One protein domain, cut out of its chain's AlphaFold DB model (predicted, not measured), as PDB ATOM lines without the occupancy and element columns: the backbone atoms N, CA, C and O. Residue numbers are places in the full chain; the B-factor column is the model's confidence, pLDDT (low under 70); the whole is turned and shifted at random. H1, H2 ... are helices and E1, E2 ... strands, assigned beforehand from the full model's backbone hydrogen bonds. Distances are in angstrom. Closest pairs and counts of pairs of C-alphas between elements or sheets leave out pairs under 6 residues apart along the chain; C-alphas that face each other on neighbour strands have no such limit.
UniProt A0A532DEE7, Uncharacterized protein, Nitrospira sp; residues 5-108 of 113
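What this domain is: This is residues 5 to 108 of the 113 residues of an uncharacterized protein of Nitrospira sp (UniProt A0A532DEE7). A strongly twisted five-stranded sheet curls round one long helix, H1, while a short helix, H2, crosses the sheet's opposite face. The turn between E1 and E2 and the long loop of residues 88 to 100 lie toward opposite ends of the long axis. The printed part has 104 residues, with E1, E2, E3, H1, H2, E4 and E5 along the chain; the sheet, order E3 E2 E1 E5 E4, is mixed, as is the class, helices and strands. It is compact, with a radius of gyration of the C-alphas of 14.1 A, but elongated, spanning 43 by 26 by 21 A.

How they stand to each other: E1, residues 5 to 12, and E2, residues 20 to 24, form a hairpin, with N 9 and O 23 within hydrogen-bond range at 2.9 A. E2 and E3, residues 29 to 33, form another, with N 22 and O 31 at 2.8 A. E1, E2 and E3 are a meander, each strand the antiparallel neighbour of the one before. H1, residues 36 to 56, is on the sheet; its closest C-alphas to E3 are Leu 39 and Ala 33, 4.8 A. H2, residues 70 to 78, is on the opposite face at a height over the sheet of 9.4 A, across the strands, at 85 degrees to E1 on the local plane; Phe 76 and Leu 9 have the closest C-alphas of H2 and E1, 5.9 A. H1 and H2 are apart. E4, residues 85 to 87, and E5, residues 101 to 107, meet only at a point, C-alphas 85 and 104, 6.0 A. E5 is parallel to E1, at 28 degrees, with N 8 and O 104 at 2.8 A. Every O i to N i+4 pair is within hydrogen-bond range in H1 and H2.

Where its parts are: E1 begins at C-alpha 5 (221.877, 289.766, 201.775) and is 22.8 A long from first to last C-alpha. E2 measures 13.6 A, E3 13.9 A, H2 12.7 A and E4 6.5 A. H1 runs 30.1 A from C-alpha 36 (210.829, 291.863, 184.453). E5, 19.0 A, ends at C-alpha 107 (221.803, 292.858, 185.062).

The domain as a whole: The C-alphas of Glu 15 and Ser 96, the two farthest apart, are 45.1 A apart. The printed part has no cut. The links H1 to H2 and E4 to E5 are long, 13 residues each. Mean pLDDT of the printed part is 77.8, and residues 80 to 108 are under 70.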
ATOM      1  N   THR A   5     221.906 289.247 203.146       77.50
ATOM      2  CA  THR A   5     221.877 289.766 201.775       77.50
ATOM      3  C   THR A   5     221.786 288.598 200.803       77.50
ATOM      4  O   THR A   5     222.527 287.629 200.954       77.50
ATOM      5  N   ILE A   6     220.891 288.706 199.822       83.81
ATOM      6  CA  ILE A   6     220.757 287.756 198.719       83.81
ATOM      7  C   ILE A   6     221.103 288.496 197.427       83.81
ATOM      8  O   ILE A   6     220.476 289.498 197.082       83.81
ATOM      9  N   ASN A   7     222.128 288.030 196.726       87.19
ATOM     10  CA  ASN A   7     222.509 288.546 195.424       87.19
ATOM     11  C   ASN A   7     221.763 287.753 194.346       87.19
ATOM     12  O   ASN A   7     221.730 286.521 194.357       87.19
ATOM     13  N   VAL A   8     221.157 288.480 193.414       88.38
ATOM     14  CA  VAL A   8     220.385 287.928 192.307       88.38
ATOM     15  C   VAL A   8     220.954 288.470 191.004       88.38
ATOM     16  O   VAL A   8     221.016 289.680 190.782       88.38
ATOM     17  N   LEU A   9     221.374 287.559 190.137       89.31
ATOM     18  CA  LEU A   9     221.795 287.863 188.777       89.31
ATOM     19  C   LEU A   9     220.588 287.755 187.848       89.31
ATOM     20  O   LEU A   9     219.970 286.694 187.795       89.31
ATOM     21  N   ILE A  10     220.280 288.815 187.106       89.31
ATOM     22  CA  ILE A  10     219.250 288.794 186.065       89.31
ATOM     23  C   ILE A  10     219.904 288.604 184.697       89.31
ATOM     24  O   ILE A  10     220.901 289.254 184.367       89.31
ATOM     25  N   LEU A  11     219.320 287.700 183.913       87.06
ATOM     26  CA  LEU A  11     219.735 287.338 182.565       87.06
ATOM     27  C   LEU A  11     218.530 287.435 181.623       87.06
ATOM     28  O   LEU A  11     217.480 286.838 181.880       87.06
ATOM     29  N   GLU A  12     218.695 288.161 180.524       85.00
ATOM     30  CA  GLU A  12     217.725 288.211 179.429       85.00
ATOM     31  C   GLU A  12     217.883 286.983 178.514       85.00
ATOM     32  O   GLU A  12     219.000 286.522 178.258       85.00
ATOM     33  N   GLY A  13     216.764 286.437 178.037       81.88
ATOM     34  CA  GLY A  13     216.726 285.361 177.049       81.88
ATOM     35  C   GLY A  13     217.302 285.794 175.698       81.88
ATOM     36  O   GLY A  13     217.201 286.953 175.302       81.88
ATOM     37  N   LYS A  14     217.919 284.851 174.985       80.62
ATOM     38  CA  LYS A  14     218.604 285.068 173.704       80.62
ATOM     39  C   LYS A  14     217.619 285.196 172.546       80.62
ATOM     40  O   LYS A  14     217.869 285.961 171.615       80.62
ATOM     41  N   GLU A  15     216.530 284.432 172.577       82.12
ATOM     42  CA  GLU A  15     215.559 284.393 171.484       82.12
ATOM     43  C   GLU A  15     214.310 285.242 171.774       82.12
ATOM     44  O   GLU A  15     213.861 285.334 172.926       82.12
ATOM     45  N   PRO A  16     213.692 285.840 170.734       76.00
ATOM     46  CA  PRO A  16     212.425 286.542 170.880       76.00
ATOM     47  C   PRO A  16     211.381 285.666 171.580       76.00
ATOM     48  O   PRO A  16     210.950 284.637 171.064       76.00
ATOM     49  N   GLY A  17     210.955 286.102 172.764       78.75
ATOM     50  CA  GLY A  17     209.955 285.399 173.559       78.75
ATOM     51  C   GLY A  17     210.502 284.417 174.597       78.75
ATOM     52  O   GLY A  17     209.682 283.846 175.318       78.75
ATOM     53  N   GLU A  18     211.819 284.238 174.757       82.88
ATOM     54  CA  GLU A  18     212.381 283.429 175.856       82.88
ATOM     55  C   GLU A  18     212.065 284.041 177.231       82.88
ATOM     56  O   GLU A  18     211.616 283.323 178.131       82.88
ATOM     57  N   GLY A  19     212.130 285.371 177.346       88.69
ATOM     58  CA  GLY A  19     211.803 286.115 178.564       88.69
ATOM     59  C   GLY A  19     213.043 286.432 179.396       88.69
ATOM     60  O   GLY A  19     214.111 286.676 178.849       88.69
ATOM     61  N   TRP A  20     212.894 286.443 180.714       90.38
ATOM     62  CA  TRP A  20     213.928 286.805 181.678       90.38
ATOM     63  C   TRP A  20     214.139 285.674 182.678       90.38
ATOM     64  O   TRP A  20     213.204 284.944 183.014       90.38
ATOM     65  N   SER A  21     215.354 285.563 183.199       91.94
ATOM     66  CA  SER A  21     215.690 284.643 184.280       91.94
ATOM     67  C   SER A  21     216.470 285.338 185.386       91.94
ATOM     68  O   SER A  21     217.182 286.310 185.152       91.94
ATOM     69  N   ALA A  22     216.305 284.840 186.604       92.12
ATOM     70  CA  ALA A  22     216.994 285.291 187.797       92.12
ATOM     71  C   ALA A  22     217.693 284.096 188.439       92.12
ATOM     72  O   ALA A  22     217.070 283.061 188.664       92.12
ATOM     73  N   GLN A  23     218.963 284.259 188.785       93.69
ATOM     74  CA  GLN A  23     219.738 283.285 189.538       93.69
ATOM     75  C   GLN A  23     220.085 283.876 190.902       93.69
ATOM     76  O   GLN A  23     220.822 284.858 190.992       93.69
ATOM     77  N   CYS A  24     219.584 283.255 191.967       92.62
ATOM     78  CA  CYS A  24     220.077 283.498 193.318       92.62
ATOM     79  C   CYS A  24     221.517 282.984 193.411       92.62
ATOM     80  O   CYS A  24     221.818 281.912 192.890       92.62
ATOM     81  N   LEU A  25     222.425 283.734 194.029       91.94
ATOM     82  CA  LEU A  25     223.844 283.376 194.034       91.94
ATOM     83  C   LEU A  25     224.265 282.639 195.307       91.94
ATOM     84  O   LEU A  25     225.141 281.767 195.274       91.94
ATOM     85  N   GLU A  26     223.639 282.956 196.439       90.75
ATOM     86  CA  GLU A  26     223.867 282.281 197.720       90.75
ATOM     87  C   GLU A  26     223.320 280.857 197.718       90.75
ATOM     88  O   GLU A  26     223.883 279.993 198.389       90.75
ATOM     89  N   TYR A  27     222.267 280.613 196.935       92.44
ATOM     90  CA  TYR A  27     221.560 279.341 196.857       92.44
ATOM     91  C   TYR A  27     221.286 278.988 195.399       92.44
ATOM     92  O   TYR A  27     220.978 279.865 194.603       92.44
ATOM     93  N   ASP A  28     221.374 277.708 195.057       92.31
ATOM     94  CA  ASP A  28     221.152 277.169 193.716       92.31
ATOM     95  C   ASP A  28     219.653 277.178 193.370       92.31
ATOM     96  O   ASP A  28     218.972 276.154 193.353       92.31
ATOM     97  N   ILE A  29     219.123 278.390 193.201       93.25
ATOM     98  CA  ILE A  29     217.725 278.693 192.912       93.25
ATOM     99  C   ILE A  29     217.691 279.589 191.679       93.25
ATOM    100  O   ILE A  29     218.203 280.713 191.704       93.25
ATOM    101  N   ALA A  30     217.019 279.109 190.639       93.06
ATOM    102  CA  ALA A  30     216.731 279.866 189.433       93.06
ATOM    103  C   ALA A  30     215.225 280.125 189.310       93.06
ATOM    104  O   ALA A  30     214.404 279.284 189.679       93.06
ATOM    105  N   MET A  31     214.869 281.287 188.776       94.06
ATOM    106  CA  MET A  31     213.500 281.695 188.461       94.06
ATOM    107  C   MET A  31     213.458 282.219 187.028       94.06
ATOM    108  O   MET A  31     214.457 282.732 186.526       94.06
ATOM    109  N   GLN A  32     212.312 282.108 186.364       93.06
ATOM    110  CA  GLN A  32     212.110 282.651 185.023       93.06
ATOM    111  C   GLN A  32     210.720 283.258 184.893       93.06
ATOM    112  O   GLN A  32     209.765 282.758 185.485       93.06
ATOM    113  N   ALA A  33     210.593 284.297 184.074       93.44
ATOM    114  CA  ALA A  33     209.308 284.890 183.742       93.44
ATOM    115  C   ALA A  33     209.344 285.585 182.376       93.44
ATOM    116  O   ALA A  33     210.405 285.795 181.796       93.44
ATOM    117  N   LYS A  34     208.177 285.943 181.831       91.44
ATOM    118  CA  LYS A  34     208.093 286.611 180.520       91.44
ATOM    119  C   LYS A  34     208.382 288.109 180.580       91.44
ATOM    120  O   LYS A  34     208.792 288.677 179.573       91.44
ATOM    121  N   SER A  35     208.204 288.732 181.739       87.62
ATOM    122  CA  SER A  35     208.474 290.150 181.965       87.62
ATOM    123  C   SER A  35     209.351 290.349 183.201       87.62
ATOM    124  O   SER A  35     209.387 289.493 184.086       87.62
ATOM    125  N   MET A  36     210.034 291.493 183.278       84.00
ATOM    126  CA  MET A  36     210.829 291.863 184.453       84.00
ATOM    127  C   MET A  36     209.967 291.943 185.723       84.00
ATOM    128  O   MET A  36     210.366 291.458 186.777       84.00
ATOM    129  N   THR A  37     208.759 292.504 185.620       85.31
ATOM    130  CA  THR A  37     207.814 292.605 186.742       85.31
ATOM    131  C   THR A  37     207.446 291.230 187.293       85.31
ATOM    132  O   THR A  37     207.502 291.013 188.503       85.31
ATOM    133  N   ASP A  38     207.123 290.284 186.408       90.19
ATOM    134  CA  ASP A  38     206.794 288.914 186.807       90.19
ATOM    135  C   ASP A  38     208.018 288.198 187.388       90.19
ATOM    136  O   ASP A  38     207.895 287.441 188.348       90.19
ATOM    137  N   LEU A  39     209.215 288.462 186.851       89.38
ATOM    138  CA  LEU A  39     210.447 287.875 187.369       89.38
ATOM    139  C   LEU A  39     210.711 288.334 188.803       89.38
ATOM    140  O   LEU A  39     211.022 287.512 189.662       89.38
ATOM    141  N   MET A  40     210.545 289.627 189.081       85.75
ATOM    142  CA  MET A  40     210.693 290.158 190.435       85.75
ATOM    143  C   MET A  40     209.642 289.579 191.384       85.75
ATOM    144  O   MET A  40     209.980 289.194 192.502       85.75
ATOM    145  N   TYR A  41     208.389 289.440 190.936       87.94
ATOM    146  CA  TYR A  41     207.358 288.747 191.710       87.94
ATOM    147  C   TYR A  41     207.777 287.311 192.061       87.94
ATOM    148  O   TYR A  41     207.680 286.915 193.223       87.94
ATOM    149  N   GLU A  42     208.301 286.553 191.095       91.31
ATOM    150  CA  GLU A  42     208.791 285.188 191.310       91.31
ATOM    151  C   GLU A  42     209.973 285.133 192.285       91.31
ATOM    152  O   GLU A  42     209.979 284.292 193.187       91.31
ATOM    153  N   VAL A  43     210.925 286.068 192.178       88.62
ATOM    154  CA  VAL A  43     212.037 286.208 193.134       88.62
ATOM    155  C   VAL A  43     211.506 286.380 194.554       88.62
ATOM    156  O   VAL A  43     211.884 285.627 195.454       88.62
ATOM    157  N   TYR A  44     210.582 287.317 194.769       85.56
ATOM    158  CA  TYR A  44     210.011 287.527 196.096       85.56
ATOM    159  C   TYR A  44     209.207 286.318 196.581       85.56
ATOM    160  O   TYR A  44     209.368 285.904 197.729       85.56
ATOM    161  N   ARG A  45     208.375 285.729 195.717       89.06
ATOM    162  CA  ARG A  45     207.522 284.579 196.044       89.06
ATOM    163  C   ARG A  45     208.349 283.382 196.501       89.06
ATOM    164  O   ARG A  45     208.023 282.772 197.519       89.06
ATOM    165  N   VAL A  46     209.421 283.055 195.779       90.62
ATOM    166  CA  VAL A  46     210.283 281.908 196.093       90.62
ATOM    167  C   VAL A  46     211.077 282.145 197.376       90.62
ATOM    168  O   VAL A  46     211.088 281.273 198.249       90.62
ATOM    169  N   LEU A  47     211.707 283.315 197.522       86.62
ATOM    170  CA  LEU A  47     212.522 283.627 198.698       86.62
ATOM    171  C   LEU A  47     211.673 283.707 199.972       86.62
ATOM    172  O   LEU A  47     212.010 283.085 200.983       86.62
ATOM    173  N   LEU A  48     210.550 284.425 199.922       84.44
ATOM    174  CA  LEU A  48     209.654 284.562 201.066       84.44
ATOM    175  C   LEU A  48     208.961 283.242 201.402       84.44
ATOM    176  O   LEU A  48     208.880 282.886 202.574       84.44
ATOM    177  N   GLY A  49     208.497 282.501 200.393       86.69
ATOM    178  CA  GLY A  49     207.868 281.199 200.597       86.69
ATOM    179  C   GLY A  49     208.795 280.237 201.337       86.69
ATOM    180  O   GLY A  49     208.384 279.619 202.315       86.69
ATOM    181  N   ASN A  50     210.074 280.183 200.948       87.19
ATOM    182  CA  ASN A  50     211.069 279.389 201.671       87.19
ATOM    183  C   ASN A  50     211.251 279.866 203.115       87.19
ATOM    184  O   ASN A  50     211.331 279.038 204.020       87.19
ATOM    185  N   PHE A  51     211.310 281.179 203.340       83.56
ATOM    186  CA  PHE A  51     211.473 281.739 204.680       83.56
ATOM    187  C   PHE A  51     210.296 281.389 205.598       83.56
ATOM    188  O   PHE A  51     210.512 280.938 206.722       83.56
ATOM    189  N   ILE A  52     209.062 281.550 205.110       85.00
ATOM    190  CA  ILE A  52     207.837 281.230 205.854       85.00
ATOM    191  C   ILE A  52     207.803 279.739 206.194       85.00
ATOM    192  O   ILE A  52     207.706 279.394 207.368       85.00
ATOM    193  N   VAL A  53     207.972 278.865 205.198       87.31
ATOM    194  CA  VAL A  53     207.950 277.408 205.406       87.31
ATOM    195  C   VAL A  53     209.056 276.971 206.368       87.31
ATOM    196  O   VAL A  53     208.817 276.174 207.269       87.31
ATOM    197  N   SER A  54     210.264 277.520 206.232       84.94
ATOM    198  CA  SER A  54     211.383 277.173 207.117       84.94
ATOM    199  C   SER A  54     211.119 277.610 208.557       84.94
ATOM    200  O   SER A  54     211.384 276.852 209.487       84.94
ATOM    201  N   LYS A  55     210.521 278.794 208.747       84.56
ATOM    202  CA  LYS A  55     210.089 279.279 210.061       84.56
ATOM    203  C   LYS A  55     209.018 278.376 210.675       84.56
ATOM    204  O   LYS A  55     209.128 278.047 211.851       84.56
ATOM    205  N   GLU A  56     208.013 277.965 209.902       86.69
ATOM    206  CA  GLU A  56     206.963 277.041 210.362       86.69
ATOM    207  C   GLU A  56     207.528 275.672 210.759       86.69
ATOM    208  O   GLU A  56     207.089 275.080 211.743       86.69
ATOM    209  N   LEU A  57     208.541 275.196 210.035       87.69
ATOM    210  CA  LEU A  57     209.224 273.933 210.311       87.69
ATOM    211  C   LEU A  57     210.323 274.045 211.385       87.69
ATOM    212  O   LEU A  57     210.908 273.029 211.757       87.69
ATOM    213  N   GLY A  58     210.624 275.250 211.881       87.75
ATOM    214  CA  GLY A  58     211.687 275.485 212.862       87.75
ATOM    215  C   GLY A  58     213.099 275.197 212.337       87.75
ATOM    216  O   GLY A  58     213.990 274.875 213.124       87.75
ATOM    217  N   VAL A  59     213.309 275.287 211.023       88.12
ATOM    218  CA  VAL A  59     214.603 275.055 210.364       88.12
ATOM    219  C   VAL A  59     215.178 276.351 209.805       88.12
ATOM    220  O   VAL A  59     214.461 277.313 209.534       88.12
ATOM    221  N   GLU A  60     216.495 276.381 209.615       84.69
ATOM    222  CA  GLU A  60     217.161 277.528 209.000       84.69
ATOM    223  C   GLU A  60     216.754 277.646 207.515       84.69
ATOM    224  O   GLU A  60     216.896 276.668 206.765       84.69
ATOM    225  N   PRO A  61     216.288 278.824 207.055       84.31
ATOM    226  CA  PRO A  61     215.927 279.034 205.659       84.31
ATOM    227  C   PRO A  61     217.055 278.672 204.696       84.31
ATOM    228  O   PRO A  61     218.205 279.067 204.899       84.31
ATOM    229  N   PHE A  62     216.701 277.952 203.628       87.19
ATOM    230  CA  PHE A  62     217.606 277.531 202.550       87.19
ATOM    231  C   PHE A  62     218.753 276.592 202.972       87.19
ATOM    232  O   PHE A  62     219.625 276.303 202.155       87.19
ATOM    233  N   ALA A  63     218.776 276.080 204.209       85.56
ATOM    234  CA  ALA A  63     219.912 275.314 204.732       85.56
ATOM    235  C   ALA A  63     220.226 274.018 203.963       85.56
ATOM    236  O   ALA A  63     221.357 273.537 203.998       85.56
ATOM    237  N   SER A  64     219.239 273.448 203.271       85.56
ATOM    238  CA  SER A  64     219.398 272.249 202.443       85.56
ATOM    239  C   SER A  64     219.907 272.539 201.028       85.56
ATOM    240  O   SER A  64     220.232 271.602 200.294       85.56
ATOM    241  N   LEU A  65     219.967 273.810 200.624       89.12
ATOM    242  CA  LEU A  65     220.323 274.201 199.269       89.12
ATOM    243  C   LEU A  65     221.823 274.442 199.153       89.12
ATOM    244  O   LEU A  65     222.461 275.062 200.005       89.12
ATOM    245  N   LYS A  66     222.394 273.948 198.055       92.81
ATOM    246  CA  LYS A  66     223.776 274.249 197.686       92.81
ATOM    247  C   LYS A  66     223.875 275.701 197.237       92.81
ATOM    248  O   LYS A  66     222.878 276.301 196.856       92.81
ATOM    249  N   ARG A  67     225.089 276.244 197.236       93.50
ATOM    250  CA  ARG A  67     225.380 277.529 196.593       93.50
ATOM    251  C   ARG A  67     225.266 277.399 195.073       93.50
ATOM    252  O   ARG A  67     225.583 276.335 194.538       93.50
ATOM    253  N   ALA A  68     224.885 278.482 194.399       93.81
ATOM    254  CA  ALA A  68     224.838 278.520 192.943       93.81
ATOM    255  C   ALA A  68     226.212 278.216 192.307       93.81
ATOM    256  O   ALA A  68     227.251 278.543 192.902       93.81
ATOM    257  N   PRO A  69     226.239 277.634 191.093       94.12
ATOM    258  CA  PRO A  69     227.473 277.372 190.364       94.12
ATOM    259  C   PRO A  69     228.392 278.607 190.250       94.12
ATOM    260  O   PRO A  69     227.900 279.716 190.021       94.12
ATOM    261  N   PRO A  70     229.730 278.443 190.344       91.88
ATOM    262  CA  PRO A  70     230.674 279.569 190.348       91.88
ATOM    263  C   PRO A  70     230.592 280.489 189.126       91.88
ATOM    264  O   PRO A  70     230.917 281.668 189.233       91.88
ATOM    265  N   VAL A  71     230.144 279.970 187.979       90.00
ATOM    266  CA  VAL A  71     229.981 280.756 186.748       90.00
ATOM    267  C   VAL A  71     229.055 281.957 186.958       90.00
ATOM    268  O   VAL A  71     229.365 283.047 186.496       90.00
ATOM    269  N   TYR A  72     227.978 281.821 187.734       90.06
ATOM    270  CA  TYR A  72     227.043 282.926 187.965       90.06
ATOM    271  C   TYR A  72     227.617 284.011 188.880       90.06
ATOM    272  O   TYR A  72     227.318 285.186 188.696       90.06
ATOM    273  N   TRP A  73     228.493 283.639 189.817       89.69
ATOM    274  CA  TRP A  73     229.245 284.610 190.614       89.69
ATOM    275  C   TRP A  73     230.200 285.425 189.747       89.69
ATOM    276  O   TRP A  73     230.229 286.645 189.854       89.69
ATOM    277  N   GLN A  74     230.909 284.764 188.829       89.06
ATOM    278  CA  GLN A  74     231.785 285.448 187.876       89.06
ATOM    279  C   GLN A  74     231.000 286.429 186.997       89.06
ATOM    280  O   GLN A  74     231.457 287.546 186.777       89.06
ATOM    281  N   LEU A  75     229.811 286.034 186.530       86.19
ATOM    282  CA  LEU A  75     228.923 286.906 185.756       86.19
ATOM    283  C   LEU A  75     228.432 288.105 186.572       86.19
ATOM    284  O   LEU A  75     228.414 289.225 186.070       86.19
ATOM    285  N   PHE A  76     228.064 287.886 187.832       84.56
ATOM    286  CA  PHE A  76     227.614 288.947 188.727       84.56
ATOM    287  C   PHE A  76     228.718 289.964 189.032       84.56
ATOM    288  O   PHE A  76     228.462 291.165 188.996       84.56
ATOM    289  N   ASP A  77     229.947 289.498 189.262       84.19
ATOM    290  CA  ASP A  77     231.107 290.364 189.499       84.19
ATOM    291  C   ASP A  77     231.477 291.198 188.255       84.19
ATOM    292  O   ASP A  77     232.032 292.291 188.375       84.19
ATOM    293  N   GLN A  78     231.167 290.694 187.054       82.69
ATOM    294  CA  GLN A  78     231.406 291.373 185.774       82.69
ATOM    295  C   GLN A  78     230.266 292.315 185.361       82.69
ATOM    296  O   GLN A  78     230.478 293.226 184.556       82.69
ATOM    297  N   ALA A  79     229.055 292.104 185.879       76.31
ATOM    298  CA  ALA A  79     227.897 292.926 185.570       76.31
ATOM    299  C   ALA A  79     228.071 294.351 186.124       76.31
ATOM    300  O   ALA A  79     228.482 294.553 187.269       76.31
ATOM    301  N   LYS A  80     227.710 295.372 185.329       60.88
ATOM    302  CA  LYS A  80     227.635 296.758 185.818       60.88
ATOM    303  C   LYS A  80     226.509 296.824 186.846       60.88
ATOM    304  O   LYS A  80     225.337 296.843 186.492       60.88
ATOM    305  N   THR A  81     226.870 296.789 188.124       55.66
ATOM    306  CA  THR A  81     225.910 296.603 189.211       55.66
ATOM    307  C   THR A  81     225.016 297.835 189.379       55.66
ATOM    308  O   THR A  81     225.392 298.797 190.048       55.66
ATOM    309  N   THR A  82     223.801 297.799 188.838       52.25
ATOM    310  CA  THR A  82     222.724 298.686 189.291       52.25
ATOM    311  C   THR A  82     222.075 298.032 190.501       52.25
ATOM    312  O   THR A  82     221.188 297.199 190.368       52.25
ATOM    313  N   VAL A  83     222.557 298.366 191.701       51.38
ATOM    314  CA  VAL A  83     221.976 297.842 192.942       51.38
ATOM    315  C   VAL A  83     220.594 298.466 193.149       51.38
ATOM    316  O   VAL A  83     220.478 299.531 193.752       51.38
ATOM    317  N   CYS A  84     219.539 297.795 192.698       50.66
ATOM    318  CA  CYS A  84     218.193 298.057 193.198       50.66
ATOM    319  C   CYS A  84     218.056 297.376 194.559       50.66
ATOM    320  O   CYS A  84     217.928 296.157 194.640       50.66
ATOM    321  N   ARG A  85     218.145 298.165 195.636       53.22
ATOM    322  CA  ARG A  85     217.821 297.720 196.995       53.22
ATOM    323  C   ARG A  85     216.329 297.920 197.202       53.22
ATOM    324  O   ARG A  85     215.908 298.982 197.649       53.22
ATOM    325  N   GLU A  86     215.544 296.911 196.863       53.84
ATOM    326  CA  GLU A  86     214.121 296.920 197.175       53.84
ATOM    327  C   GLU A  86     213.862 296.156 198.479       53.84
ATOM    328  O   GLU A  86     214.298 295.009 198.622       53.84
ATOM    329  N   PRO A  87     213.187 296.776 199.466       52.88
ATOM    330  CA  PRO A  87     212.655 296.037 200.597       52.88
ATOM    331  C   PRO A  87     211.546 295.107 200.097       52.88
ATOM    332  O   PRO A  87     210.672 295.533 199.344       52.88
ATOM    333  N   ILE A  88     211.567 293.845 200.530       56.16
ATOM    334  CA  ILE A  88     210.521 292.878 200.181       56.16
ATOM    335  C   ILE A  88     209.169 293.417 200.694       56.16
ATOM    336  O   ILE A  88     209.007 293.558 201.907       56.16
ATOM    337  N   PRO A  89     208.186 293.708 199.817       51.16
ATOM    338  CA  PRO A  89     206.960 294.422 200.191       51.16
ATOM    339  C   PRO A  89     205.913 293.541 200.892       51.16
ATOM    340  O   PRO A  89     204.831 294.009 201.244       51.16
ATOM    341  N   PHE A  90     206.202 292.256 201.098       49.00
ATOM    342  CA  PHE A  90     205.265 291.333 201.724       49.00
ATOM    343  C   PHE A  90     205.319 291.459 203.248       49.00
ATOM    344  O   PHE A  90     206.111 290.805 203.926       49.00
ATOM    345  N   GLY A  91     204.427 292.299 203.774       46.72
ATOM    346  CA  GLY A  91     204.099 292.415 205.191       46.72
ATOM    347  C   GLY A  91     203.386 291.176 205.730       46.72
ATOM    348  O   GLY A  91     202.236 291.253 206.151       46.72
ATOM    349  N   ALA A  92     204.064 290.028 205.751       41.50
ATOM    350  CA  ALA A  92     203.752 289.065 206.795       41.50
ATOM    351  C   ALA A  92     204.081 289.766 208.117       41.50
ATOM    352  O   ALA A  92     205.131 290.398 208.223       41.50
ATOM    353  N   GLU A  93     203.193 289.705 209.104       40.09
ATOM    354  CA  GLU A  93     203.451 290.183 210.462       40.09
ATOM    355  C   GLU A  93     204.607 289.373 211.083       40.09
ATOM    356  O   GLU A  93     204.445 288.446 211.876       40.09
ATOM    357  N   ILE A  94     205.828 289.681 210.660       47.44
ATOM    358  CA  ILE A  94     207.063 289.188 211.232       47.44
ATOM    359  C   ILE A  94     207.306 290.119 212.414       47.44
ATOM    360  O   ILE A  94     207.901 291.180 212.263       47.44
ATOM    361  N   ASN A  95     206.765 289.749 213.579       38.69
ATOM    362  CA  ASN A  95     207.085 290.363 214.869       38.69
ATOM    363  C   ASN A  95     208.569 290.755 214.925       38.69
ATOM    364  O   ASN A  95     209.401 289.855 214.931       38.69
ATOM    365  N   SER A  96     208.841 292.067 214.912       40.44
ATOM    366  CA  SER A  96     209.985 292.875 215.395       40.44
ATOM    367  C   SER A  96     211.400 292.264 215.571       40.44
ATOM    368  O   SER A  96     212.244 292.882 216.218       40.44
ATOM    369  N   ASP A  97     211.718 291.116 214.989       41.00
ATOM    370  CA  ASP A  97     213.065 290.533 214.898       41.00
ATOM    371  C   ASP A  97     213.459 290.422 213.412       41.00
ATOM    372  O   ASP A  97     213.991 289.423 212.920       41.00
ATOM    373  N   SER A  98     213.065 291.476 212.683       40.72
ATOM    374  CA  SER A  98     213.020 291.635 211.235       40.72
ATOM    375  C   SER A  98     214.320 291.205 210.567       40.72
ATOM    376  O   SER A  98     215.323 291.914 210.567       40.72
ATOM    377  N   SER A  99     214.286 290.024 209.956       46.97
ATOM    378  CA  SER A  99     215.308 289.604 209.008       46.97
ATOM    379  C   SER A  99     215.113 290.416 207.729       46.97
ATOM    380  O   SER A  99     214.283 290.073 206.894       46.97
ATOM    381  N   GLU A 100     215.828 291.532 207.593       50.66
ATOM    382  CA  GLU A 100     215.849 292.297 206.346       50.66
ATOM    383  C   GLU A 100     216.586 291.459 205.290       50.66
ATOM    384  O   GLU A 100     217.798 291.230 205.388       50.66
ATOM    385  N   VAL A 101     215.841 290.952 204.307       51.41
ATOM    386  CA  VAL A 101     216.420 290.341 203.111       51.41
ATOM    387  C   VAL A 101     216.657 291.458 202.115       51.41
ATOM    388  O   VAL A 101     215.722 292.026 201.557       51.41
ATOM    389  N   VAL A 102     217.927 291.788 201.917       56.75
ATOM    390  CA  VAL A 102     218.336 292.766 200.912       56.75
ATOM    391  C   VAL A 102     218.606 292.015 199.621       56.75
ATOM    392  O   VAL A 102     219.583 291.268 199.551       56.75
ATOM    393  N   VAL A 103     217.753 292.217 198.618       60.03
ATOM    394  CA  VAL A 103     217.980 291.702 197.267       60.03
ATOM    395  C   VAL A 103     218.891 292.680 196.536       60.03
ATOM    396  O   VAL A 103     218.599 293.873 196.467       60.03
ATOM    397  N   ARG A 104     220.022 292.193 196.024       64.94
ATOM    398  CA  ARG A 104     220.890 292.960 195.126       64.94
ATOM    399  C   ARG A 104     220.757 292.400 193.730       64.94
ATOM    400  O   ARG A 104     221.195 291.284 193.478       64.94
ATOM    401  N   VAL A 105     220.174 293.194 192.851       65.00
ATOM    402  CA  VAL A 105     220.040 292.850 191.443       65.00
ATOM    403  C   VAL A 105     221.281 293.314 190.686       65.00
ATOM    404  O   VAL A 105     221.762 294.427 190.899       65.00
ATOM    405  N   ALA A 106     221.807 292.461 189.814       68.56
ATOM    406  CA  ALA A 106     222.718 292.877 188.759       68.56
ATOM    407  C   ALA A 106     222.207 292.349 187.423       68.56
ATOM    408  O   ALA A 106     221.917 291.160 187.293       68.56
ATOM    409  N   GLU A 107     222.108 293.232 186.437       65.06
ATOM    410  CA  GLU A 107     221.803 292.858 185.062       65.06
ATOM    411  C   GLU A 107     223.118 292.640 184.321       65.06
ATOM    412  O   GLU A 107     223.954 293.544 184.208       65.06
ATOM    413  N   SER A 108     223.321 291.423 183.829       62.75
ATOM    414  CA  SER A 108     224.470 291.121 182.987       62.75
ATOM    415  C   SER A 108     224.091 291.271 181.518       62.75
ATOM    416  O   SER A 108     223.217 290.567 181.027       62.75
TER     417      SER A 108